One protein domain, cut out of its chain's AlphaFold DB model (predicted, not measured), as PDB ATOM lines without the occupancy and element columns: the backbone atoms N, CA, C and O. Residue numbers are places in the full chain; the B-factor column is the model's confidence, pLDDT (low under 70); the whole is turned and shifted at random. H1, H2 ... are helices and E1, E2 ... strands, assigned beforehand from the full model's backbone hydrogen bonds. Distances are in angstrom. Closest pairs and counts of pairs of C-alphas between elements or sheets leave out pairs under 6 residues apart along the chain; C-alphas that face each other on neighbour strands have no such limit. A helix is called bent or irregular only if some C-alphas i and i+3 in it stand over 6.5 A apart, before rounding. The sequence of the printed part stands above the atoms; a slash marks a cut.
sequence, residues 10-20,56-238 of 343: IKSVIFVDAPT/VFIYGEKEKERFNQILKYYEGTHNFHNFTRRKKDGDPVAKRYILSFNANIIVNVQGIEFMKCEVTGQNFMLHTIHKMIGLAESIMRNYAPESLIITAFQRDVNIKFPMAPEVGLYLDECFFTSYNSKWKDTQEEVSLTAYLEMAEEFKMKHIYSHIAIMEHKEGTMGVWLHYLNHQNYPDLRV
ATOM      1  N   ILE A  10      43.145  87.321  53.432       50.06
ATOM      2  CA  ILE A  10      43.353  87.512  51.994       50.06
ATOM      3  C   ILE A  10      43.831  86.207  51.390       50.06
ATOM      4  O   ILE A  10      44.814  85.608  51.827       50.06
ATOM      5  N   LYS A  11      43.147  85.791  50.338       54.53
ATOM      6  CA  LYS A  11      43.616  84.760  49.427       54.53
ATOM      7  C   LYS A  11      43.700  85.362  48.039       54.53
ATOM      8  O   LYS A  11      42.818  86.118  47.643       54.53
ATOM      9  N   SER A  12      44.741  85.019  47.308       36.91
ATOM     10  CA  SER A  12      44.937  85.491  45.943       36.91
ATOM     11  C   SER A  12      45.015  84.314  44.986       36.91
ATOM     12  O   SER A  12      45.505  83.237  45.337       36.91
ATOM     13  N   VAL A  13      44.467  84.513  43.790       44.41
ATOM     14  CA  VAL A  13      44.461  83.530  42.707       44.41
ATOM     15  C   VAL A  13      45.084  84.147  41.471       44.41
ATOM     16  O   VAL A  13      44.824  85.305  41.165       44.41
ATOM     17  N   ILE A  14      45.914  83.385  40.778       44.34
ATOM     18  CA  ILE A  14      46.628  83.831  39.589       44.34
ATOM     19  C   ILE A  14      46.089  83.065  38.366       44.34
ATOM     20  O   ILE A  14      46.140  81.834  38.356       44.34
ATOM     21  N   PHE A  15      45.567  83.781  37.360       49.00
ATOM     22  CA  PHE A  15      45.002  83.214  36.119       49.00
ATOM     23  C   PHE A  15      45.867  83.474  34.894       49.00
ATOM     24  O   PHE A  15      46.483  84.534  34.786       49.00
ATOM     25  N   VAL A  16      45.819  82.532  33.952       31.62
ATOM     26  CA  VAL A  16      46.301  82.658  32.569       31.62
ATOM     27  C   VAL A  16      45.131  82.356  31.651       31.62
ATOM     28  O   VAL A  16      44.405  81.402  31.907       31.62
ATOM     29  N   ASP A  17      44.967  83.126  30.581       37.75
ATOM     30  CA  ASP A  17      44.098  82.735  29.473       37.75
ATOM     31  C   ASP A  17      44.938  82.346  28.246       37.75
ATOM     32  O   ASP A  17      45.984  82.941  27.979       37.75
ATOM     33  N   ALA A  18      44.455  81.343  27.510       28.34
ATOM     34  CA  ALA A  18      44.930  80.898  26.206       28.34
ATOM     35  C   ALA A  18      43.742  80.916  25.216       28.34
ATOM     36  O   ALA A  18      42.628  80.529  25.582       28.34
ATOM     37  N   PRO A  19      43.941  81.349  23.957       31.53
ATOM     38  CA  PRO A  19      42.839  81.607  23.036       31.53
ATOM     39  C   PRO A  19      42.133  80.318  22.589       31.53
ATOM     40  O   PRO A  19      42.767  79.352  22.171       31.53
ATOM     41  N   THR A  20      40.798  80.340  22.581       32.81
ATOM     42  CA  THR A  20      39.971  79.403  21.805       32.81
ATOM     43  C   THR A  20      39.266  80.160  20.691       32.81
ATOM     44  O   THR A  20      38.374  80.969  20.948       32.81
ATOM     45  N   VAL A  56      45.956  87.196  20.163       67.94
ATOM     46  CA  VAL A  56      46.425  87.111  21.541       67.94
ATOM     47  C   VAL A  56      45.400  87.844  22.402       67.94
ATOM     48  O   VAL A  56      45.133  89.027  22.178       67.94
ATOM     49  N   PHE A  57      44.776  87.125  23.334       76.38
ATOM     50  CA  PHE A  57      43.884  87.732  24.311       76.38
ATOM     51  C   PHE A  57      44.699  88.667  25.207       76.38
ATOM     52  O   PHE A  57      45.765  88.295  25.691       76.38
ATOM     53  N   ILE A  58      44.197  89.883  25.417       81.56
ATOM     54  CA  ILE A  58      44.821  90.876  26.289       81.56
ATOM     55  C   ILE A  58      43.793  91.259  27.340       81.56
ATOM     56  O   ILE A  58      42.693  91.699  27.010       81.56
ATOM     57  N   TYR A  59      44.170  91.133  28.609       87.56
ATOM     58  CA  TYR A  59      43.346  91.568  29.730       87.56
ATOM     59  C   TYR A  59      43.465  93.090  29.915       87.56
ATOM     60  O   TYR A  59      44.187  93.591  30.780       87.56
ATOM     61  N   GLY A  60      42.809  93.828  29.017       89.50
ATOM     62  CA  GLY A  60      42.810  95.285  28.972       89.50
ATOM     63  C   GLY A  60      41.887  95.926  30.008       89.50
ATOM     64  O   GLY A  60      41.267  95.262  30.834       89.50
ATOM     65  N   GLU A  61      41.776  97.255  29.960       92.81
ATOM     66  CA  GLU A  61      40.953  98.020  30.911       92.81
ATOM     67  C   GLU A  61      39.462  97.662  30.835       92.81
ATOM     68  O   GLU A  61      38.792  97.609  31.862       92.81
ATOM     69  N   LYS A  62      38.942  97.350  29.640       93.50
ATOM     70  CA  LYS A  62      37.540  96.935  29.471       93.50
ATOM     71  C   LYS A  62      37.287  95.563  30.087       93.50
ATOM     72  O   LYS A  62      36.287  95.364  30.775       93.50
ATOM     73  N   GLU A  63      38.196  94.622  29.848       92.75
ATOM     74  CA  GLU A  63      38.125  93.269  30.391       92.75
ATOM     75  C   GLU A  63      38.271  93.297  31.916       92.75
ATOM     76  O   GLU A  63      37.490  92.645  32.612       92.75
ATOM     77  N   LYS A  64      39.190  94.125  32.437       93.94
ATOM     78  CA  LYS A  64      39.323  94.419  33.870       93.94
ATOM     79  C   LYS A  64      38.048  94.974  34.464       93.94
ATOM     80  O   LYS A  64      37.596  94.466  35.487       93.94
ATOM     81  N   GLU A  65      37.488  96.023  33.874       96.88
ATOM     82  CA  GLU A  65      36.286  96.667  34.398       96.88
ATOM     83  C   GLU A  65      35.136  95.663  34.486       96.88
ATOM     84  O   GLU A  65      34.538  95.501  35.552       96.88
ATOM     85  N   ARG A  66      34.895  94.915  33.406       96.31
ATOM     86  CA  ARG A  66      33.850  93.892  33.363       96.31
ATOM     87  C   ARG A  66      34.084  92.781  34.384       96.31
ATOM     88  O   ARG A  66      33.165  92.416  35.114       96.31
ATOM     89  N   PHE A  67      35.298  92.245  34.473       96.75
ATOM     90  CA  PHE A  67      35.566  91.156  35.408       96.75
ATOM     91  C   PHE A  67      35.447  91.614  36.863       96.75
ATOM     92  O   PHE A  67      34.824  90.934  37.675       96.75
ATOM     93  N   ASN A  68      35.929  92.817  37.194       97.06
ATOM     94  CA  ASN A  68      35.735  93.396  38.524       97.06
ATOM     95  C   ASN A  68      34.253  93.647  38.851       97.06
ATOM     96  O   ASN A  68      33.854  93.446  39.998       97.06
ATOM     97  N   GLN A  69      33.417  94.031  37.877       97.81
ATOM     98  CA  GLN A  69      31.961  94.121  38.076       97.81
ATOM     99  C   GLN A  69      31.362  92.757  38.452       97.81
ATOM    100  O   GLN A  69      30.579  92.680  39.400       97.81
ATOM    101  N   ILE A  70      31.786  91.677  37.785       98.06
ATOM    102  CA  ILE A  70      31.360  90.305  38.102       98.06
ATOM    103  C   ILE A  70      31.813  89.903  39.515       98.06
ATOM    104  O   ILE A  70      31.019  89.391  40.307       98.06
ATOM    105  N   LEU A  71      33.079  90.148  39.867       97.88
ATOM    106  CA  LEU A  71      33.624  89.784  41.180       97.88
ATOM    107  C   LEU A  71      32.925  90.521  42.330       97.88
ATOM    108  O   LEU A  71      32.729  89.945  43.403       97.88
ATOM    109  N   LYS A  72      32.479  91.757  42.088       97.94
ATOM    110  CA  LYS A  72      31.790  92.589  43.078       97.94
ATOM    111  C   LYS A  72      30.479  91.981  43.585       97.94
ATOM    112  O   LYS A  72      30.111  92.218  44.732       97.94
ATOM    113  N   TYR A  73      29.798  91.145  42.796       98.12
ATOM    114  CA  TYR A  73      28.594  90.438  43.257       98.12
ATOM    115  C   TYR A  73      28.854  89.495  44.441       98.12
ATOM    116  O   TYR A  73      27.923  89.171  45.179       98.12
ATOM    117  N   TYR A  74      30.099  89.054  44.652       98.06
ATOM    118  CA  TYR A  74      30.458  88.230  45.805       98.06
ATOM    119  C   TYR A  74      30.617  89.027  47.100       98.06
ATOM    120  O   TYR A  74      30.599  88.412  48.167       98.06
ATOM    121  N   GLU A  75      30.793  90.349  47.033       98.00
ATOM    122  CA  GLU A  75      31.004  91.201  48.206       98.00
ATOM    123  C   GLU A  75      29.747  91.272  49.081       98.00
ATOM    124  O   GLU A  75      28.613  91.267  48.599       98.00
ATOM    125  N   GLY A  76      29.946  91.339  50.397       97.81
ATOM    126  CA  GLY A  76      28.869  91.310  51.381       97.81
ATOM    127  C   GLY A  76      28.604  89.918  51.957       97.81
ATOM    128  O   GLY A  76      29.450  89.021  51.917       97.81
ATOM    129  N   THR A  77      27.435  89.757  52.587       96.31
ATOM    130  CA  THR A  77      27.037  88.500  53.243       96.31
ATOM    131  C   THR A  77      26.112  87.690  52.344       96.31
ATOM    132  O   THR A  77      24.948  88.052  52.191       96.31
ATOM    133  N   HIS A  78      26.577  86.534  51.865       95.50
ATOM    134  CA  HIS A  78      25.792  85.643  50.998       95.50
ATOM    135  C   HIS A  78      25.786  84.201  51.494       95.50
ATOM    136  O   HIS A  78      26.577  83.818  52.361       95.50
ATOM    137  N   ASN A  79      24.885  83.380  50.950       93.25
ATOM    138  CA  ASN A  79      24.854  81.944  51.214       93.25
ATOM    139  C   ASN A  79      25.682  81.174  50.171       93.25
ATOM    140  O   ASN A  79      25.213  80.902  49.071       93.25
ATOM    141  N   PHE A  80      26.876  80.728  50.559       93.94
ATOM    142  CA  PHE A  80      27.834  80.063  49.672       93.94
ATOM    143  C   PHE A  80      27.673  78.530  49.603       93.94
ATOM    144  O   PHE A  80      28.642  77.814  49.348       93.94
ATOM    145  N   HIS A  81      26.473  77.992  49.843       91.31
ATOM    146  CA  HIS A  81      26.209  76.545  49.811       91.31
ATOM    147  C   HIS A  81      26.584  75.880  48.467       91.31
ATOM    148  O   HIS A  81      27.299  74.875  48.473       91.31
ATOM    149  N   ASN A  82      26.244  76.495  47.324       92.81
ATOM    150  CA  ASN A  82      26.652  76.020  45.988       92.81
ATOM    151  C   ASN A  82      28.169  76.092  45.745       92.81
ATOM    152  O   ASN A  82      28.739  75.343  44.944       92.81
ATOM    153  N   PHE A  83      28.865  76.938  46.504       93.69
ATOM    154  CA  PHE A  83      30.305  77.156  46.407       93.69
ATOM    155  C   PHE A  83      31.103  76.249  47.344       93.69
ATOM    156  O   PHE A  83      32.282  76.471  47.579       93.69
ATOM    157  N   THR A  84      30.536  75.183  47.892       89.44
ATOM    158  CA  THR A  84      31.338  74.204  48.634       89.44
ATOM    159  C   THR A  84      30.915  72.783  48.294       89.44
ATOM    160  O   THR A  84      30.001  72.560  47.500       89.44
ATOM    161  N   ARG A  85      31.657  71.796  48.795       75.50
ATOM    162  CA  ARG A  85      31.225  70.397  48.792       75.50
ATOM    163  C   ARG A  85      30.670  70.112  50.191       75.50
ATOM    164  O   ARG A  85      31.303  70.488  51.171       75.50
ATOM    165  N   ARG A  86      29.556  69.373  50.279       55.41
ATOM    166  CA  ARG A  86      29.009  68.773  51.522       55.41
ATOM    167  C   ARG A  86      28.184  69.670  52.457       55.41
ATOM    168  O   ARG A  86      28.243  69.478  53.669       55.41
ATOM    169  N   LYS A  87      27.347  70.567  51.940       57.56
ATOM    170  CA  LYS A  87      26.305  71.195  52.770       57.56
ATOM    171  C   LYS A  87      24.934  71.041  52.144       57.56
ATOM    172  O   LYS A  87      24.801  71.187  50.937       57.56
ATOM    173  N   LYS A  88      23.953  70.687  52.976       55.66
ATOM    174  CA  LYS A  88      22.541  70.754  52.604       55.66
ATOM    175  C   LYS A  88      22.116  72.221  52.622       55.66
ATOM    176  O   LYS A  88      22.527  72.973  53.503       55.66
ATOM    177  N   ASP A  89      21.253  72.563  51.685       53.09
ATOM    178  CA  ASP A  89      20.719  73.887  51.345       53.09
ATOM    179  C   ASP A  89      20.139  74.699  52.534       53.09
ATOM    180  O   ASP A  89      20.089  75.929  52.508       53.09
ATOM    181  N   GLY A  90      19.791  74.023  53.638       52.22
ATOM    182  CA  GLY A  90      19.285  74.627  54.878       52.22
ATOM    183  C   GLY A  90      20.307  74.873  55.998       52.22
ATOM    184  O   GLY A  90      19.899  75.283  57.082       52.22
ATOM    185  N   ASP A  91      21.604  74.611  55.801       60.78
ATOM    186  CA  ASP A  91      22.614  74.792  56.856       60.78
ATOM    187  C   ASP A  91      22.974  76.290  57.040       60.78
ATOM    188  O   ASP A  91      23.643  76.869  56.173       60.78
ATOM    189  N   PRO A  92      22.608  76.949  58.167       62.78
ATOM    190  CA  PRO A  92      22.963  78.350  58.429       62.78
ATOM    191  C   PRO A  92      24.480  78.592  58.430       62.78
ATOM    192  O   PRO A  92      24.929  79.729  58.269       62.78
ATOM    193  N   VAL A  93      25.284  77.529  58.534       68.81
ATOM    194  CA  VAL A  93      26.747  77.566  58.496       68.81
ATOM    195  C   VAL A  93      27.284  77.743  57.063       68.81
ATOM    196  O   VAL A  93      28.498  77.697  56.876       68.81
ATOM    197  N   ALA A  94      26.458  77.936  56.030       82.25
ATOM    198  CA  ALA A  94      26.921  78.254  54.670       82.25
ATOM    199  C   ALA A  94      27.035  79.767  54.377       82.25
ATOM    200  O   ALA A  94      27.639  80.155  53.375       82.25
ATOM    201  N   LYS A  95      26.524  80.636  55.265       91.62
ATOM    202  CA  LYS A  95      26.660  82.094  55.120       91.62
ATOM    203  C   LYS A  95      28.103  82.551  55.314       91.62
ATOM    204  O   LYS A  95      28.729  82.182  56.307       91.62
ATOM    205  N   ARG A  96      28.631  83.356  54.397       93.38
ATOM    206  CA  ARG A  96      29.985  83.931  54.481       93.38
ATOM    207  C   ARG A  96      29.956  85.405  54.139       93.38
ATOM    208  O   ARG A  96      29.065  85.846  53.420       93.38
ATOM    209  N   TYR A  97      30.940  86.125  54.667       95.38
ATOM    210  CA  TYR A  97      31.150  87.536  54.391       95.38
ATOM    211  C   TYR A  97      32.447  87.727  53.610       95.38
ATOM    212  O   TYR A  97      33.528  87.389  54.110       95.38
ATOM    213  N   ILE A  98      32.317  88.265  52.401       97.38
ATOM    214  CA  ILE A  98      33.430  88.714  51.568       97.38
ATOM    215  C   ILE A  98      33.534  90.225  51.732       97.38
ATOM    216  O   ILE A  98      32.557  90.945  51.538       97.38
ATOM    217  N   LEU A  99      34.711  90.688  52.136       95.44
ATOM    218  CA  LEU A  99      34.995  92.102  52.333       95.44
ATOM    219  C   LEU A  99      35.333  92.789  51.009       95.44
ATOM    220  O   LEU A  99      34.861  93.893  50.771       95.44
ATOM    221  N   SER A 100      36.154  92.149  50.178       97.25
ATOM    222  CA  SER A 100      36.531  92.667  48.865       97.25
ATOM    223  C   SER A 100      36.906  91.532  47.922       97.25
ATOM    224  O   SER A 100      37.440  90.508  48.366       97.25
ATOM    225  N   PHE A 101      36.640  91.709  46.628       97.56
ATOM    226  CA  PHE A 101      37.124  90.798  45.592       97.56
ATOM    227  C   PHE A 101      37.421  91.557  44.294       97.56
ATOM    228  O   PHE A 101      36.516  92.128  43.695       97.56
ATOM    229  N   ASN A 102      38.686  91.579  43.863       96.31
ATOM    230  CA  ASN A 102      39.114  92.342  42.688       96.31
ATOM    231  C   ASN A 102      40.191  91.624  41.858       96.31
ATOM    232  O   ASN A 102      40.811  90.676  42.335       96.31
ATOM    233  N   ALA A 103      40.413  92.095  40.632       95.38
ATOM    234  CA  ALA A 103      41.361  91.532  39.668       95.38
ATOM    235  C   ALA A 103      42.089  92.630  38.873       95.38
ATOM    236  O   ALA A 103      42.068  92.667  37.640       95.38
ATOM    237  N   ASN A 104      42.683  93.587  39.589       92.44
ATOM    238  CA  ASN A 104      43.228  94.811  38.988       92.44
ATOM    239  C   ASN A 104      44.686  94.691  38.519       92.44
ATOM    240  O   ASN A 104      45.140  95.479  37.681       92.44
ATOM    241  N   ILE A 105      45.424  93.719  39.055       91.38
ATOM    242  CA  ILE A 105      46.877  93.613  38.903       91.38
ATOM    243  C   ILE A 105      47.214  92.530  37.876       91.38
ATOM    244  O   ILE A 105      46.710  91.412  37.949       91.38
ATOM    245  N   ILE A 106      48.107  92.866  36.944       90.56
ATOM    246  CA  ILE A 106      48.738  91.909  36.030       90.56
ATOM    247  C   ILE A 106      50.192  91.752  36.463       90.56
ATOM    248  O   ILE A 106      50.876  92.745  36.713       90.56
ATOM    249  N   VAL A 107      50.660  90.513  36.557       88.56
ATOM    250  CA  VAL A 107      52.036  90.172  36.915       88.56
ATOM    251  C   VAL A 107      52.651  89.401  35.756       88.56
ATOM    252  O   VAL A 107      52.129  88.365  35.356       88.56
ATOM    253  N   ASN A 108      53.771  89.885  35.223       88.25
ATOM    254  CA  ASN A 108      54.545  89.123  34.250       88.25
ATOM    255  C   ASN A 108      55.544  88.227  34.987       88.25
ATOM    256  O   ASN A 108      56.392  88.720  35.735       88.25
ATOM    257  N   VAL A 109      55.445  86.916  34.781       86.00
ATOM    258  CA  VAL A 109      56.331  85.931  35.404       86.00
ATOM    259  C   VAL A 109      56.829  84.986  34.322       86.00
ATOM    260  O   VAL A 109      56.049  84.272  33.700       86.00
ATOM    261  N   GLN A 110      58.144  84.987  34.087       84.19
ATOM    262  CA  GLN A 110      58.791  84.123  33.088       84.19
ATOM    263  C   GLN A 110      58.154  84.227  31.685       84.19
ATOM    264  O   GLN A 110      58.004  83.227  30.984       84.19
ATOM    265  N   GLY A 111      57.764  85.444  31.282       82.94
ATOM    266  CA  GLY A 111      57.201  85.722  29.959       82.94
ATOM    267  C   GLY A 111      55.708  85.418  29.809       82.94
ATOM    268  O   GLY A 111      55.162  85.709  28.750       82.94
ATOM    269  N   ILE A 112      55.047  84.890  30.843       83.31
ATOM    270  CA  ILE A 112      53.590  84.733  30.880       83.31
ATOM    271  C   ILE A 112      52.992  85.898  31.670       83.31
ATOM    272  O   ILE A 112      53.479  86.250  32.749       83.31
ATOM    273  N   GLU A 113      51.937  86.497  31.129       87.75
ATOM    274  CA  GLU A 113      51.125  87.471  31.847       87.75
ATOM    275  C   GLU A 113      50.064  86.751  32.664       87.75
ATOM    276  O   GLU A 113      49.255  85.992  32.134       87.75
ATOM    277  N   PHE A 114      50.064  87.017  33.964       88.56
ATOM    278  CA  PHE A 114      49.073  86.487  34.869       88.56
ATOM    279  C   PHE A 114      48.203  87.587  35.458       88.56
ATOM    280  O   PHE A 114      48.699  88.620  35.907       88.56
ATOM    281  N   MET A 115      46.905  87.330  35.552       91.25
ATOM    282  CA  MET A 115      45.969  88.181  36.277       91.25
ATOM    283  C   MET A 115      45.928  87.772  37.754       91.25
ATOM    284  O   MET A 115      45.554  86.644  38.075       91.25
ATOM    285  N   LYS A 116      46.272  88.694  38.662       92.50
ATOM    286  CA  LYS A 116      46.139  88.498  40.110       92.50
ATOM    287  C   LYS A 116      44.732  88.902  40.556       92.50
ATOM    288  O   LYS A 116      44.384  90.080  40.566       92.50
ATOM    289  N   CYS A 117      43.957  87.911  40.967       95.19
ATOM    290  CA  CYS A 117      42.719  88.061  41.713       95.19
ATOM    291  C   CYS A 117      43.010  88.103  43.214       95.19
ATOM    292  O   CYS A 117      43.711  87.237  43.728       95.19
ATOM    293  N   GLU A 118      42.436  89.054  43.938       95.75
ATOM    294  CA  GLU A 118      42.600  89.220  45.383       95.75
ATOM    295  C   GLU A 118      41.232  89.201  46.059       95.75
ATOM    296  O   GLU A 118      40.391  90.061  45.795       95.75
ATOM    297  N   VAL A 119      41.008  88.221  46.938       96.62
ATOM    298  CA  VAL A 119      39.778  88.096  47.727       96.62
ATOM    299  C   VAL A 119      40.078  88.203  49.215       96.62
ATOM    300  O   VAL A 119      40.848  87.421  49.773       96.62
ATOM    301  N   THR A 120      39.405  89.139  49.882       96.38
ATOM    302  CA  THR A 120      39.418  89.278  51.340       96.38
ATOM    303  C   THR A 120      38.087  88.808  51.894       96.38
ATOM    304  O   THR A 120      37.035  89.311  51.510       96.38
ATOM    305  N   GLY A 121      38.096  87.868  52.834       94.81
ATOM    306  CA  GLY A 121      36.869  87.377  53.465       94.81
ATOM    307  C   GLY A 121      37.089  86.965  54.910       94.81
ATOM    308  O   GLY A 121      38.202  86.633  55.301       94.81
ATOM    309  N   GLN A 122      36.028  86.962  55.720       90.38
ATOM    310  CA  GLN A 122      36.119  86.579  57.140       90.38
ATOM    311  C   GLN A 122      36.555  85.124  57.327       90.38
ATOM    312  O   GLN A 122      37.322  84.790  58.220       90.38
ATOM    313  N   ASN A 123      36.020  84.223  56.512       89.62
ATOM    314  CA  ASN A 123      36.447  82.837  56.451       89.62
ATOM    315  C   ASN A 123      35.941  82.214  55.148       89.62
ATOM    316  O   ASN A 123      34.991  82.698  54.536       89.62
ATOM    317  N   PHE A 124      36.566  81.116  54.740       91.00
ATOM    318  CA  PHE A 124      36.229  80.417  53.505       91.00
ATOM    319  C   PHE A 124      35.924  78.958  53.814       91.00
ATOM    320  O   PHE A 124      36.623  78.330  54.613       91.00
ATOM    321  N   MET A 125      34.888  78.411  53.179       91.00
ATOM    322  CA  MET A 125      34.672  76.964  53.176       91.00
ATOM    323  C   MET A 125      35.608  76.295  52.166       91.00
ATOM    324  O   MET A 125      36.258  76.947  51.344       91.00
ATOM    325  N   LEU A 126      35.688  74.967  52.242       90.75
ATOM    326  CA  LEU A 126      36.495  74.178  51.323       90.75
ATOM    327  C   LEU A 126      36.031  74.400  49.871       90.75
ATOM    328  O   LEU A 126      34.829  74.378  49.590       90.75
ATOM    329  N   HIS A 127      36.998  74.594  48.970       91.56
ATOM    330  CA  HIS A 127      36.832  74.852  47.530       91.56
ATOM    331  C   HIS A 127      36.077  76.131  47.132       91.56
ATOM    332  O   HIS A 127      35.886  76.366  45.941       91.56
ATOM    333  N   THR A 128      35.662  76.971  48.083       93.69
ATOM    334  CA  THR A 128      34.804  78.130  47.790       93.69
ATOM    335  C   THR A 128      35.411  79.105  46.814       93.69
ATOM    336  O   THR A 128      34.755  79.451  45.839       93.69
ATOM    337  N   ILE A 129      36.678  79.453  46.989       95.44
ATOM    338  CA  ILE A 129      37.332  80.398  46.083       95.44
ATOM    339  C   ILE A 129      37.487  79.804  44.684       95.44
ATOM    340  O   ILE A 129      37.167  80.477  43.713       95.44
ATOM    341  N   HIS A 130      37.864  78.526  44.564       94.81
ATOM    342  CA  HIS A 130      37.956  77.876  43.254       94.81
ATOM    343  C   HIS A 130      36.614  77.860  42.513       94.81
ATOM    344  O   HIS A 130      36.588  78.025  41.297       94.81
ATOM    345  N   LYS A 131      35.497  77.669  43.226       95.44
ATOM    346  CA  LYS A 131      34.155  77.719  42.629       95.44
ATOM    347  C   LYS A 131      33.690  79.144  42.316       95.44
ATOM    348  O   LYS A 131      33.021  79.336  41.309       95.44
ATOM    349  N   MET A 132      34.030  80.128  43.156       97.12
ATOM    350  CA  MET A 132      33.720  81.544  42.901       97.12
ATOM    351  C   MET A 132      34.379  82.008  41.605       97.12
ATOM    352  O   MET A 132      33.724  82.570  40.733       97.12
ATOM    353  N   ILE A 133      35.658  81.683  41.458       96.69
ATOM    354  CA  ILE A 133      36.407  81.910  40.231       96.69
ATOM    355  C   ILE A 133      35.788  81.159  39.061       96.69
ATOM    356  O   ILE A 133      35.562  81.757  38.020       96.69
ATOM    357  N   GLY A 134      35.498  79.863  39.214       95.44
ATOM    358  CA  GLY A 134      34.960  79.071  38.112       95.44
ATOM    359  C   GLY A 134      33.668  79.656  37.543       95.44
ATOM    360  O   GLY A 134      33.506  79.727  36.326       95.44
ATOM    361  N   LEU A 135      32.765  80.124  38.410       96.44
ATOM    362  CA  LEU A 135      31.564  80.828  37.970       96.44
ATOM    363  C   LEU A 135      31.886  82.202  37.362       96.44
ATOM    364  O   LEU A 135      31.331  82.529  36.319       96.44
ATOM    365  N   ALA A 136      32.782  82.987  37.966       96.94
ATOM    366  CA  ALA A 136      33.157  84.301  37.437       96.94
ATOM    367  C   ALA A 136      33.746  84.202  36.019       96.94
ATOM    368  O   ALA A 136      33.326  84.935  35.131       96.94
ATOM    369  N   GLU A 137      34.649  83.248  35.789       94.50
ATOM    370  CA  GLU A 137      35.226  82.948  34.473       94.50
ATOM    371  C   GLU A 137      34.165  82.469  33.477       94.50
ATOM    372  O   GLU A 137      34.144  82.897  32.324       94.50
ATOM    373  N   SER A 138      33.222  81.635  33.926       94.88
ATOM    374  CA  SER A 138      32.097  81.193  33.086       94.88
ATOM    375  C   SER A 138      31.248  82.369  32.607       94.88
ATOM    376  O   SER A 138      30.857  82.409  31.443       94.88
ATOM    377  N   ILE A 139      30.994  83.343  33.482       95.19
ATOM    378  CA  ILE A 139      30.257  84.564  33.144       95.19
ATOM    379  C   ILE A 139      31.096  85.457  32.220       95.19
ATOM    380  O   ILE A 139      30.602  85.913  31.190       95.19
ATOM    381  N   MET A 140      32.381  85.658  32.528       94.25
ATOM    382  CA  MET A 140      33.295  86.468  31.714       94.25
ATOM    383  C   MET A 140      33.411  85.935  30.280       94.25
ATOM    384  O   MET A 140      33.428  86.704  29.320       94.25
ATOM    385  N   ARG A 141      33.394  84.612  30.112       91.06
ATOM    386  CA  ARG A 141      33.423  83.937  28.806       91.06
ATOM    387  C   ARG A 141      32.045  83.774  28.154       91.06
ATOM    388  O   ARG A 141      31.951  83.181  27.087       91.06
ATOM    389  N   ASN A 142      30.987  84.322  28.758       91.06
ATOM    390  CA  ASN A 142      29.596  84.238  28.295       91.06
ATOM    391  C   ASN A 142      29.023  82.808  28.229       91.06
ATOM    392  O   ASN A 142      28.057  82.559  27.511       91.06
ATOM    393  N   TYR A 143      29.574  81.874  29.005       90.88
ATOM    394  CA  TYR A 143      29.004  80.537  29.214       90.88
ATOM    395  C   TYR A 143      27.973  80.494  30.345       90.88
ATOM    396  O   TYR A 143      27.391  79.445  30.601       90.88
ATOM    397  N   ALA A 144      27.753  81.597  31.054       92.69
ATOM    398  CA  ALA A 144      26.703  81.732  32.054       92.69
ATOM    399  C   ALA A 144      26.181  83.176  32.069       92.69
ATOM    400  O   ALA A 144      26.978  84.100  31.884       92.69
ATOM    401  N   PRO A 145      24.879  83.398  32.310       93.56
ATOM    402  CA  PRO A 145      24.359  84.745  32.501       93.56
ATOM    403  C   PRO A 145      24.839  85.323  33.839       93.56
ATOM    404  O   PRO A 145      24.976  84.598  34.827       93.56
ATOM    405  N   GLU A 146      25.034  86.643  33.907       94.06
ATOM    406  CA  GLU A 146      25.418  87.324  35.156       94.06
ATOM    407  C   GLU A 146      24.414  87.067  36.290       94.06
ATOM    408  O   GLU A 146      24.817  86.860  37.431       94.06
ATOM    409  N   SER A 147      23.115  86.971  35.983       94.31
ATOM    410  CA  SER A 147      22.053  86.674  36.960       94.31
ATOM    411  C   SER A 147      22.237  85.336  37.691       94.31
ATOM    412  O   SER A 147      21.702  85.153  38.795       94.31
ATOM    413  N   LEU A 148      23.028  84.408  37.134       94.75
ATOM    414  CA  LEU A 148      23.308  83.116  37.753       94.75
ATOM    415  C   LEU A 148      24.021  83.277  39.100       94.75
ATOM    416  O   LEU A 148      23.770  82.480  40.001       94.75
ATOM    417  N   ILE A 149      24.845  84.316  39.287       95.69
ATOM    418  CA  ILE A 149      25.544  84.558  40.561       95.69
ATOM    419  C   ILE A 149      24.567  84.876  41.696       95.69
ATOM    420  O   ILE A 149      24.701  84.356  42.802       95.69
ATOM    421  N   ILE A 150      23.532  85.666  41.404       95.12
ATOM    422  CA  ILE A 150      22.493  86.045  42.365       95.12
ATOM    423  C   ILE A 150      21.647  84.812  42.691       95.12
ATOM    424  O   ILE A 150      21.378  84.513  43.856       95.12
ATOM    425  N   THR A 151      21.283  84.060  41.654       93.69
ATOM    426  CA  THR A 151      20.530  82.807  41.766       93.69
ATOM    427  C   THR A 151      21.296  81.766  42.589       93.69
ATOM    428  O   THR A 151      20.712  81.090  43.432       93.69
ATOM    429  N   ALA A 152      22.624  81.707  42.451       93.56
ATOM    430  CA  ALA A 152      23.497  80.797  43.192       93.56
ATOM    431  C   ALA A 152      23.472  80.992  44.714       93.56
ATOM    432  O   ALA A 152      23.839  80.070  45.451       93.56
ATOM    433  N   PHE A 153      23.070  82.171  45.198       93.62
ATOM    434  CA  PHE A 153      22.950  82.463  46.628       93.62
ATOM    435  C   PHE A 153      21.570  82.124  47.208       93.62
ATOM    436  O   PHE A 153      21.399  82.142  48.433       93.62
ATOM    437  N   GLN A 154      20.585  81.803  46.368       91.25
ATOM    438  CA  GLN A 154      19.258  81.391  46.820       91.25
ATOM    439  C   GLN A 154      19.324  80.012  47.467       91.25
ATOM    440  O   GLN A 154      19.982  79.116  46.960       91.25
ATOM    441  N   ARG A 155      18.637  79.831  48.600       84.62
ATOM    442  CA  ARG A 155      18.737  78.592  49.390       84.62
ATOM    443  C   ARG A 155      18.236  77.370  48.634       84.62
ATOM    444  O   ARG A 155      18.823  76.319  48.786       84.62
ATOM    445  N   ASP A 156      17.189  77.509  47.831       83.94
ATOM    446  CA  ASP A 156      16.497  76.366  47.224       83.94
ATOM    447  C   ASP A 156      17.021  76.019  45.820       83.94
ATOM    448  O   ASP A 156      16.333  75.359  45.040       83.94
ATOM    449  N   VAL A 157      18.224  76.488  45.481       87.00
ATOM    450  CA  VAL A 157      18.841  76.297  44.169       87.00
ATOM    451  C   VAL A 157      20.140  75.525  44.331       87.00
ATOM    452  O   VAL A 157      21.032  75.968  45.040       87.00
ATOM    453  N   ASN A 158      20.284  74.410  43.615       88.56
ATOM    454  CA  ASN A 158      21.516  73.630  43.605       88.56
ATOM    455  C   ASN A 158      22.185  73.718  42.233       88.56
ATOM    456  O   ASN A 158      21.607  73.273  41.243       88.56
ATOM    457  N   ILE A 159      23.388  74.291  42.178       90.12
ATOM    458  CA  ILE A 159      24.146  74.478  40.935       90.12
ATOM    459  C   ILE A 159      25.560  73.927  41.100       90.12
ATOM    460  O   ILE A 159      26.277  74.233  42.063       90.12
ATOM    461  N   LYS A 160      26.004  73.136  40.121       90.50
ATOM    462  CA  LYS A 160      27.383  72.646  40.062       90.50
ATOM    463  C   LYS A 160      28.270  73.600  39.272       90.50
ATOM    464  O   LYS A 160      28.298  73.574  38.048       90.50
ATOM    465  N   PHE A 161      29.068  74.380  39.994       92.00
ATOM    466  CA  PHE A 161      30.078  75.235  39.373       92.00
ATOM    467  C   PHE A 161      31.372  74.491  39.027       92.00
ATOM    468  O   PHE A 161      31.797  73.618  39.803       92.00
ATOM    469  N   PRO A 162      32.034  74.880  37.920       92.88
ATOM    470  CA  PRO A 162      33.406  74.482  37.649       92.88
ATOM    471  C   PRO A 162      34.317  74.901  38.801       92.88
ATOM    472  O   PRO A 162      34.135  75.942  39.432       92.88
ATOM    473  N   MET A 163      35.293  74.052  39.103       92.75
ATOM    474  CA  MET A 163      36.311  74.334  40.107       92.75
ATOM    475  C   MET A 163      37.588  74.729  39.384       92.75
ATOM    476  O   MET A 163      38.104  73.917  38.620       92.75
ATOM    477  N   ALA A 164      38.071  75.947  39.618       93.62
ATOM    478  CA  ALA A 164      39.348  76.390  39.078       93.62
ATOM    479  C   ALA A 164      40.518  75.504  39.564       93.62
ATOM    480  O   ALA A 164      40.432  74.951  40.671       93.62
ATOM    481  N   PRO A 165      41.597  75.372  38.768       92.06
ATOM    482  CA  PRO A 165      42.797  74.634  39.153       92.06
ATOM    483  C   PRO A 165      43.419  75.128  40.464       92.06
ATOM    484  O   PRO A 165      43.374  76.313  40.782       92.06
ATOM    485  N   GLU A 166      44.044  74.216  41.213       88.25
ATOM    486  CA  GLU A 166      44.583  74.517  42.550       88.25
ATOM    487  C   GLU A 166      45.888  75.323  42.516       88.25
ATOM    488  O   GLU A 166      46.146  76.107  43.424       88.25
ATOM    489  N   VAL A 167      46.693  75.144  41.461       86.75
ATOM    490  CA  VAL A 167      48.074  75.651  41.357       86.75
ATOM    491  C   VAL A 167      48.162  77.165  41.574       86.75
ATOM    492  O   VAL A 167      49.131  77.633  42.158       86.75
ATOM    493  N   GLY A 168      47.146  77.930  41.164       88.12
ATOM    494  CA  GLY A 168      47.159  79.393  41.228       88.12
ATOM    495  C   GLY A 168      46.733  80.015  42.562       88.12
ATOM    496  O   GLY A 168      46.855  81.230  42.698       88.12
ATOM    497  N   LEU A 169      46.209  79.245  43.528       93.25
ATOM    498  CA  LEU A 169      45.682  79.775  44.794       93.25
ATOM    499  C   LEU A 169      46.732  79.723  45.911       93.25
ATOM    500  O   LEU A 169      47.220  78.653  46.269       93.25
ATOM    501  N   TYR A 170      46.963  80.855  46.576       94.00
ATOM    502  CA  TYR A 170      47.746  80.905  47.813       94.00
ATOM    503  C   TYR A 170      47.124  81.855  48.851       94.00
ATOM    504  O   TYR A 170      46.236  82.660  48.560       94.00
ATOM    505  N   LEU A 171      47.533  81.694  50.112       94.12
ATOM    506  CA  LEU A 171      47.158  82.589  51.209       94.12
ATOM    507  C   LEU A 171      48.194  83.712  51.282       94.12
ATOM    508  O   LEU A 171      49.371  83.413  51.455       94.12
ATOM    509  N   ASP A 172      47.753  84.963  51.152       92.38
ATOM    510  CA  ASP A 172      48.657  86.120  51.153       92.38
ATOM    511  C   ASP A 172      48.901  86.611  52.589       92.38
ATOM    512  O   ASP A 172      50.021  86.577  53.090       92.38
ATOM    513  N   GLU A 173      47.828  86.965  53.303       91.25
ATOM    514  CA  GLU A 173      47.903  87.517  54.659       91.25
ATOM    515  C   GLU A 173      46.687  87.112  55.518       91.25
ATOM    516  O   GLU A 173      45.571  86.907  55.021       91.25
ATOM    517  N   CYS A 174      46.903  87.005  56.834       92.12
ATOM    518  CA  CYS A 174      45.838  86.934  57.838       92.12
ATOM    519  C   CYS A 174      45.775  88.246  58.623       92.12
ATOM    520  O   CYS A 174      46.780  88.679  59.179       92.12
ATOM    521  N   PHE A 175      44.584  88.830  58.731       90.12
ATOM    522  CA  PHE A 175      44.368  90.086  59.441       90.12
ATOM    523  C   PHE A 175      43.889  89.822  60.856       90.12
ATOM    524  O   PHE A 175      42.803  89.286  61.050       90.12
ATOM    525  N   PHE A 176      44.640  90.290  61.845       92.31
ATOM    526  CA  PHE A 176      44.290  90.152  63.260       92.31
ATOM    527  C   PHE A 176      43.633  91.420  63.818       92.31
ATOM    528  O   PHE A 176      43.759  91.725  64.998       92.31
ATOM    529  N   THR A 177      42.925  92.188  62.987       88.88
ATOM    530  CA  THR A 177      42.385  93.511  63.354       88.88
ATOM    531  C   THR A 177      41.470  93.466  64.578       88.88
ATOM    532  O   THR A 177      41.584  94.323  65.459       88.88
ATOM    533  N   SER A 178      40.598  92.456  64.680       89.00
ATOM    534  CA  SER A 178      39.702  92.277  65.832       89.00
ATOM    535  C   SER A 178      40.476  91.919  67.101       89.00
ATOM    536  O   SER A 178      40.186  92.449  68.176       89.00
ATOM    537  N   TYR A 179      41.472  91.036  66.978       91.94
ATOM    538  CA  TYR A 179      42.369  90.669  68.073       91.94
ATOM    539  C   TYR A 179      43.188  91.877  68.554       91.94
ATOM    540  O   TYR A 179      43.131  92.216  69.737       91.94
ATOM    541  N   ASN A 180      43.854  92.575  67.631       93.56
ATOM    542  CA  ASN A 180      44.685  93.749  67.899       93.56
ATOM    543  C   ASN A 180      43.864  94.863  68.556       93.56
ATOM    544  O   ASN A 180      44.314  95.476  69.515       93.56
ATOM    545  N   SER A 181      42.623  95.080  68.107       92.56
ATOM    546  CA  SER A 181      41.724  96.066  68.719       92.56
ATOM    547  C   SER A 181      41.336  95.696  70.151       92.56
ATOM    548  O   SER A 181      41.266  96.566  71.013       92.56
ATOM    549  N   LYS A 182      41.074  94.410  70.418       93.25
ATOM    550  CA  LYS A 182      40.642  93.935  71.739       93.25
ATOM    551  C   LYS A 182      41.767  93.937  72.772       93.25
ATOM    552  O   LYS A 182      41.500  94.182  73.944       93.25
ATOM    553  N   TRP A 183      42.986  93.610  72.358       92.56
ATOM    554  CA  TRP A 183      44.111  93.385  73.270       92.56
ATOM    555  C   TRP A 183      45.183  94.472  73.213       92.56
ATOM    556  O   TRP A 183      46.217  94.317  73.859       92.56
ATOM    557  N   LYS A 184      44.907  95.581  72.515       91.81
ATOM    558  CA  LYS A 184      45.820  96.705  72.262       91.81
ATOM    559  C   LYS A 184      46.585  97.204  73.492       91.81
ATOM    560  O   LYS A 184      47.751  97.555  73.382       91.81
ATOM    561  N   ASP A 185      45.930  97.237  74.652       92.50
ATOM    562  CA  ASP A 185      46.519  97.770  75.888       92.50
ATOM    563  C   ASP A 185      47.419  96.758  76.618       92.50
ATOM    564  O   ASP A 185      48.168  97.119  77.522       92.50
ATOM    565  N   THR A 186      47.321  95.475  76.263       92.50
ATOM    566  CA  THR A 186      47.924  94.362  77.019       92.50
ATOM    567  C   THR A 186      48.890  93.505  76.214       92.50
ATOM    568  O   THR A 186      49.688  92.788  76.808       92.50
ATOM    569  N   GLN A 187      48.789  93.526  74.887       91.94
ATOM    570  CA  GLN A 187      49.552  92.679  73.977       91.94
ATOM    571  C   GLN A 187      50.080  93.517  72.817       91.94
ATOM    572  O   GLN A 187      49.462  94.504  72.420       91.94
ATOM    573  N   GLU A 188      51.215  93.093  72.270       90.75
ATOM    574  CA  GLU A 188      51.759  93.667  71.044       90.75
ATOM    575  C   GLU A 188      50.855  93.346  69.844       90.75
ATOM    576  O   GLU A 188      50.171  92.318  69.802       90.75
ATOM    577  N   GLU A 189      50.841  94.257  68.871       92.75
ATOM    578  CA  GLU A 189      50.091  94.093  67.635       92.75
ATOM    579  C   GLU A 189      50.632  92.910  66.821       92.75
ATOM    580  O   GLU A 189      51.816  92.843  66.498       92.75
ATOM    581  N   VAL A 190      49.747  91.993  66.430       93.56
ATOM    582  CA  VAL A 190      50.096  90.903  65.517       93.56
ATOM    583  C   VAL A 190      49.852  91.381  64.092       93.56
ATOM    584  O   VAL A 190      48.706  91.596  63.690       93.56
ATOM    585  N   SER A 191      50.930  91.553  63.329       92.69
ATOM    586  CA  SER A 191      50.877  92.032  61.947       92.69
ATOM    587  C   SER A 191      52.032  91.487  61.101       92.69
ATOM    588  O   SER A 191      53.123  91.232  61.613       92.69
ATOM    589  N   LEU A 192      51.805  91.353  59.789       91.88
ATOM    590  CA  LEU A 192      52.843  91.028  58.810       91.88
ATOM    591  C   LEU A 192      53.677  92.257  58.394       91.88
ATOM    592  O   LEU A 192      54.681  92.095  57.707       91.88
ATOM    593  N   THR A 193      53.317  93.475  58.831       91.94
ATOM    594  CA  THR A 193      53.922  94.744  58.370       91.94
ATOM    595  C   THR A 193      55.455  94.741  58.385       91.94
ATOM    596  O   THR A 193      56.079  95.190  57.427       91.94
ATOM    597  N   ALA A 194      56.079  94.207  59.441       93.81
ATOM    598  CA  ALA A 194      57.540  94.175  59.578       93.81
ATOM    599  C   ALA A 194      58.246  93.246  58.568       93.81
ATOM    600  O   ALA A 194      59.454  93.355  58.375       93.81
ATOM    601  N   TYR A 195      57.502  92.344  57.923       94.69
ATOM    602  CA  TYR A 195      58.017  91.309  57.026       94.69
ATOM    603  C   TYR A 195      57.493  91.440  55.593       94.69
ATOM    604  O   TYR A 195      57.721  90.534  54.797       94.69
ATOM    605  N   LEU A 196      56.814  92.540  55.241       92.38
ATOM    606  CA  LEU A 196      56.205  92.710  53.915       92.38
ATOM    607  C   LEU A 196      57.217  92.541  52.777       92.38
ATOM    608  O   LEU A 196      56.949  91.806  51.835       92.38
ATOM    609  N   GLU A 197      58.400  93.150  52.887       95.12
ATOM    610  CA  GLU A 197      59.446  93.030  51.861       95.12
ATOM    611  C   GLU A 197      59.922  91.576  51.700       95.12
ATOM    612  O   GLU A 197      59.990  91.059  50.587       95.12
ATOM    613  N   MET A 198      60.156  90.880  52.816       96.31
ATOM    614  CA  MET A 198      60.558  89.470  52.817       96.31
ATOM    615  C   MET A 198      59.451  88.556  52.269       96.31
ATOM    616  O   MET A 198      59.735  87.592  51.557       96.31
ATOM    617  N   ALA A 199      58.188  88.856  52.578       94.12
ATOM    618  CA  ALA A 199      57.032  88.123  52.077       94.12
ATOM    619  C   ALA A 199      56.857  88.317  50.563       94.12
ATOM    620  O   ALA A 199      56.636  87.339  49.849       94.12
ATOM    621  N   GLU A 200      57.001  89.542  50.052       92.00
ATOM    622  CA  GLU A 200      56.976  89.820  48.609       92.00
ATOM    623  C   GLU A 200      58.131  89.130  47.876       92.00
ATOM    624  O   GLU A 200      57.906  88.477  46.853       92.00
ATOM    625  N   GLU A 201      59.353  89.187  48.418       95.56
ATOM    626  CA  GLU A 201      60.498  88.474  47.841       95.56
ATOM    627  C   GLU A 201      60.229  86.963  47.781       95.56
ATOM    628  O   GLU A 201      60.447  86.323  46.746       95.56
ATOM    629  N   PHE A 202      59.686  86.388  48.859       96.19
ATOM    630  CA  PHE A 202      59.316  84.977  48.906       96.19
ATOM    631  C   PHE A 202      58.236  84.625  47.870       96.19
ATOM    632  O   PHE A 202      58.372  83.622  47.160       96.19
ATOM    633  N   LYS A 203      57.193  85.456  47.732       93.81
ATOM    634  CA  LYS A 203      56.126  85.271  46.735       93.81
ATOM    635  C   LYS A 203      56.682  85.259  45.319       93.81
ATOM    636  O   LYS A 203      56.428  84.306  44.584       93.81
ATOM    637  N   MET A 204      57.485  86.259  44.958       91.25
ATOM    638  CA  MET A 204      58.088  86.355  43.625       91.25
ATOM    639  C   MET A 204      59.009  85.165  43.335       91.25
ATOM    640  O   MET A 204      58.916  84.533  42.281       91.25
ATOM    641  N   LYS A 205      59.890  84.837  44.285       94.81
ATOM    642  CA  LYS A 205      60.949  83.839  44.099       94.81
ATOM    643  C   LYS A 205      60.433  82.404  44.090       94.81
ATOM    644  O   LYS A 205      60.934  81.591  43.315       94.81
ATOM    645  N   HIS A 206      59.467  82.087  44.950       95.06
ATOM    646  CA  HIS A 206      59.031  80.710  45.178       95.06
ATOM    647  C   HIS A 206      57.609  80.445  44.692       95.06
ATOM    648  O   HIS A 206      57.401  79.458  43.994       95.06
ATOM    649  N   ILE A 207      56.643  81.310  45.012       94.62
ATOM    650  CA  ILE A 207      55.229  81.051  44.698       94.62
ATOM    651  C   ILE A 207      54.946  81.321  43.220       94.62
ATOM    652  O   ILE A 207      54.592  80.406  42.481       94.62
ATOM    653  N   TYR A 208      55.157  82.554  42.759       92.88
ATOM    654  CA  TYR A 208      54.871  82.947  41.376       92.88
ATOM    655  C   TYR A 208      55.744  82.182  40.386       92.88
ATOM    656  O   TYR A 208      55.257  81.705  39.367       92.88
ATOM    657  N   SER A 209      57.025  82.008  40.721       92.75
ATOM    658  CA  SER A 209      57.947  81.189  39.933       92.75
ATOM    659  C   SER A 209      57.445  79.749  39.775       92.75
ATOM    660  O   SER A 209      57.452  79.220  38.666       92.75
ATOM    661  N   HIS A 210      56.951  79.121  40.851       93.62
ATOM    662  CA  HIS A 210      56.395  77.770  40.775       93.62
ATOM    663  C   HIS A 210      55.121  77.717  39.925       93.62
ATOM    664  O   HIS A 210      55.019  76.844  39.067       93.62
ATOM    665  N   ILE A 211      54.195  78.667  40.104       91.69
ATOM    666  CA  ILE A 211      52.971  78.771  39.292       91.69
ATOM    667  C   ILE A 211      53.323  78.864  37.804       91.69
ATOM    668  O   ILE A 211      52.782  78.110  37.000       91.69
ATOM    669  N   ALA A 212      54.280  79.724  37.448       90.12
ATOM    670  CA  ALA A 212      54.714  79.892  36.066       90.12
ATOM    671  C   ALA A 212      55.363  78.633  35.482       90.12
ATOM    672  O   ALA A 212      55.039  78.241  34.364       90.12
ATOM    673  N   ILE A 213      56.230  77.959  36.243       91.81
ATOM    674  CA  ILE A 213      56.852  76.696  35.817       91.81
ATOM    675  C   ILE A 213      55.790  75.617  35.580       91.81
ATOM    676  O   ILE A 213      55.867  74.882  34.595       91.81
ATOM    677  N   MET A 214      54.815  75.510  36.483       91.31
ATOM    678  CA  MET A 214      53.742  74.526  36.371       91.31
ATOM    679  C   MET A 214      52.842  74.813  35.170       91.31
ATOM    680  O   MET A 214      52.514  73.881  34.441       91.31
ATOM    681  N   GLU A 215      52.511  76.078  34.902       88.81
ATOM    682  CA  GLU A 215      51.709  76.432  33.727       88.81
ATOM    683  C   GLU A 215      52.467  76.178  32.416       88.81
ATOM    684  O   GLU A 215      51.910  75.571  31.508       88.81
ATOM    685  N   HIS A 216      53.759  76.521  32.332       86.88
ATOM    686  CA  HIS A 216      54.596  76.186  31.166       86.88
ATOM    687  C   HIS A 216      54.672  74.677  30.905       86.88
ATOM    688  O   HIS A 216      54.721  74.238  29.758       86.88
ATOM    689  N   LYS A 217      54.734  73.876  31.973       91.00
ATOM    690  CA  LYS A 217      54.920  72.425  31.880       91.00
ATOM    691  C   LYS A 217      53.619  71.676  31.598       91.00
ATOM    692  O   LYS A 217      53.639  70.701  30.848       91.00
ATOM    693  N   GLU A 218      52.529  72.067  32.252       89.94
ATOM    694  CA  GLU A 218      51.279  71.298  32.281       89.94
ATOM    695  C   GLU A 218      50.129  71.990  31.543       89.94
ATOM    696  O   GLU A 218      49.202  71.305  31.114       89.94
ATOM    697  N   GLY A 219      50.180  73.317  31.363       86.75
ATOM    698  CA  GLY A 219      49.125  74.090  30.694       86.75
ATOM    699  C   GLY A 219      47.749  73.917  31.341       86.75
ATOM    700  O   GLY A 219      46.725  73.934  30.653       86.75
ATOM    701  N   THR A 220      47.719  73.648  32.650       87.50
ATOM    702  CA  THR A 220      46.523  73.191  33.366       87.50
ATOM    703  C   THR A 220      45.388  74.204  33.273       87.50
ATOM    704  O   THR A 220      44.226  73.799  33.162       87.50
ATOM    705  N   MET A 221      45.698  75.506  33.284       88.44
ATOM    706  CA  MET A 221      44.675  76.535  33.128       88.44
ATOM    707  C   MET A 221      44.086  76.521  31.718       88.44
ATOM    708  O   MET A 221      42.867  76.445  31.577       88.44
ATOM    709  N   GLY A 222      44.929  76.495  30.680       87.19
ATOM    710  CA  GLY A 222      44.470  76.413  29.288       87.19
ATOM    711  C   GLY A 222      43.582  75.191  29.025       87.19
ATOM    712  O   GLY A 222      42.515  75.304  28.418       87.19
ATOM    713  N   VAL A 223      43.962  74.026  29.562       89.69
ATOM    714  CA  VAL A 223      43.141  72.809  29.491       89.69
ATOM    715  C   VAL A 223      41.811  73.011  30.215       89.69
ATOM    716  O   VAL A 223      40.755  72.758  29.638       89.69
ATOM    717  N   TRP A 224      41.825  73.492  31.461       92.12
ATOM    718  CA  TRP A 224      40.602  73.724  32.234       92.12
ATOM    719  C   TRP A 224      39.636  74.694  31.541       92.12
ATOM    720  O   TRP A 224      38.436  74.418  31.486       92.12
ATOM    721  N   LEU A 225      40.155  75.772  30.950       90.19
ATOM    722  CA  LEU A 225      39.374  76.750  30.192       90.19
ATOM    723  C   LEU A 225      38.728  76.143  28.942       90.19
ATOM    724  O   LEU A 225      37.595  76.489  28.617       90.19
ATOM    725  N   HIS A 226      39.397  75.204  28.270       87.06
ATOM    726  CA  HIS A 226      38.800  74.456  27.160       87.06
ATOM    727  C   HIS A 226      37.651  73.537  27.628       87.06
ATOM    728  O   HIS A 226      36.624  73.408  26.956       87.06
ATOM    729  N   TYR A 227      37.777  72.933  28.815       87.69
ATOM    730  CA  TYR A 227      36.714  72.122  29.425       87.69
ATOM    731  C   TYR A 227      35.541  72.952  29.973       87.69
ATOM    732  O   TYR A 227      34.469  72.391  30.233       87.69
ATOM    733  N   LEU A 228      35.716  74.262  30.154       87.94
ATOM    734  CA  LEU A 228      34.713  75.188  30.673       87.94
ATOM    735  C   LEU A 228      33.645  75.497  29.612       87.94
ATOM    736  O   LEU A 228      33.622  76.565  29.014       87.94
ATOM    737  N   ASN A 229      32.753  74.541  29.369       86.50
ATOM    738  CA  ASN A 229      31.672  74.675  28.402       86.50
ATOM    739  C   ASN A 229      30.378  74.027  28.908       86.50
ATOM    740  O   ASN A 229      30.351  73.269  29.882       86.50
ATOM    741  N   HIS A 230      29.285  74.296  28.200       85.38
ATOM    742  CA  HIS A 230      27.962  73.822  28.583       85.38
ATOM    743  C   HIS A 230      27.744  72.305  28.478       85.38
ATOM    744  O   HIS A 230      26.746  71.817  29.008       85.38
ATOM    745  N   GLN A 231      28.588  71.562  27.755       87.12
ATOM    746  CA  GLN A 231      28.478  70.099  27.719       87.12
ATOM    747  C   GLN A 231      28.951  69.502  29.048       87.12
ATOM    748  O   GLN A 231      28.323  68.589  29.577       87.12
ATOM    749  N   ASN A 232      30.019  70.069  29.614       86.69
ATOM    750  CA  ASN A 232      30.583  69.631  30.890       86.69
ATOM    751  C   ASN A 232      29.866  70.246  32.101       86.69
ATOM    752  O   ASN A 232      29.802  69.623  33.161       86.69
ATOM    753  N   TYR A 233      29.303  71.445  31.940       88.44
ATOM    754  CA  TYR A 233      28.599  72.180  32.991       88.44
ATOM    755  C   TYR A 233      27.221  72.657  32.500       88.44
ATOM    756  O   TYR A 233      27.041  73.835  32.178       88.44
ATOM    757  N   PRO A 234      26.228  71.751  32.424       87.81
ATOM    758  CA  PRO A 234      24.901  72.076  31.902       87.81
ATOM    759  C   PRO A 234      24.164  73.116  32.756       87.81
ATOM    760  O   PRO A 234      23.454  73.952  32.203       87.81
ATOM    761  N   ASP A 235      24.390  73.127  34.074       87.12
ATOM    762  CA  ASP A 235      23.750  74.067  35.005       87.12
ATOM    763  C   ASP A 235      24.161  75.535  34.761       87.12
ATOM    764  O   ASP A 235      23.518  76.450  35.269       87.12
ATOM    765  N   LEU A 236      25.209  75.794  33.969       87.88
ATOM    766  CA  LEU A 236      25.578  77.158  33.573       87.88
ATOM    767  C   LEU A 236      24.589  77.771  32.572       87.88
ATOM    768  O   LEU A 236      24.534  78.988  32.431       87.88
ATOM    769  N   ARG A 237      23.786  76.938  31.891       81.12
ATOM    770  CA  ARG A 237      22.756  77.398  30.950       81.12
ATOM    771  C   ARG A 237      21.507  77.944  31.628       81.12
ATOM    772  O   ARG A 237      20.638  78.383  30.889       81.12
ATOM    773  N   VAL A 238      21.353  77.820  32.953       64.75
ATOM    774  CA  VAL A 238      20.058  78.030  33.625       64.75
ATOM    775  C   VAL A 238      19.518  79.428  33.317       64.75
ATOM    776  O   VAL A 238      19.934  80.426  33.898       64.75
TER     777      VAL A 238
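AT A GLANCE: This is residues 10 to 20 and 56 to 238 of the 343 residues of the protein "tRNA pseudouridine synthase" of Capsicum annuum (UniProt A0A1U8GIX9). A twisted sheet of five strands has H1 along its long strand E3 and the long helix H5 slanting over E1. H2 packs on H1 and grazes the sheet, with the short helices H3 and H7 close to H2, while H4 is the element farthest from the mean of the C-alphas. The printed part has 194 residues in the order E1 H1 E2 E3 E4 H2 H3 E5 H4 H5 H6 H7, and the antiparallel sheet runs E2 E3 E4 E1 E5. The class is mixed, helices and strands; the whole is compact, with a radius of gyration of the C-alphas of 17.8 A and spans of 57 by 46 by 30 A.

IN THESE COORDINATES: E1, residues 10 to 15, begins at C-alpha 10 (43.353, 87.512, 51.994). After the cut come H1, residues 61 to 72, 16.2 A long, and E2, residues 76 to 79. E3, residues 95 to 109, 35.8 A, bends by 65 degrees at residue 106; E4, residues 112 to 121, is 28.2 A long. H2 is residues 128 to 140, 18.2 A; H3, residues 147 to 151; E5, residues 169 to 174; H4, residues 177 to 183. H5, residues 193 to 218, 35.2 A, has a kink of 40 degrees near residue 201 and is irregular, with C-alphas 194 and 197 8.0 A apart. H6 is residues 220 to 227, and H7, residues 234 to 237, ends at C-alpha 237 (22.756, 77.398, 30.950).

HOW THE PARTS SIT: E2 E3 E4 form a meander, each strand the antiparallel neighbour of the one before, with N 78 and O 96 at 3.0 A and N 107 and O 114 at 2.8 A. E1 pairs with E4, N 13 and O 117 at 2.8 A, and with E5, N 12 and O 170 at 3.1 A. E4, H2 H3, E5 are a split strand-helix-strand unit, two strands running the same way with E1 between them; its crossover is right-handed. H1 is on the sheet over E3, height 8.4 A; their closest C-alphas, Asn 68 and Asn 102, are 5.5 A apart. H1 and H2 touch, closest C-alphas Ile 70 and Ala 136 at 6.3 A, at a steep tilt of 46 degrees, opposite ways. H5 is on the sheet at a height of 6.4 A. H4 and H5 are apart. Each O i to N i+4 pair is within hydrogen-bond range in H1, H2, H3, H4 and H6, and 18 of 22 in H5; H7 is too short for one.

THE WHOLE: The farthest C-alphas, Asp 185 and Gln 231, are 58.4 A apart. Residues 21 to 55 are not printed; C-alphas 20 and 56 are 10.1 A apart across the cut. The links E2 to E3 and H3 to E5 are long. Residues 10 to 20, 56, 86 to 93 and 238 have pLDDT under 70.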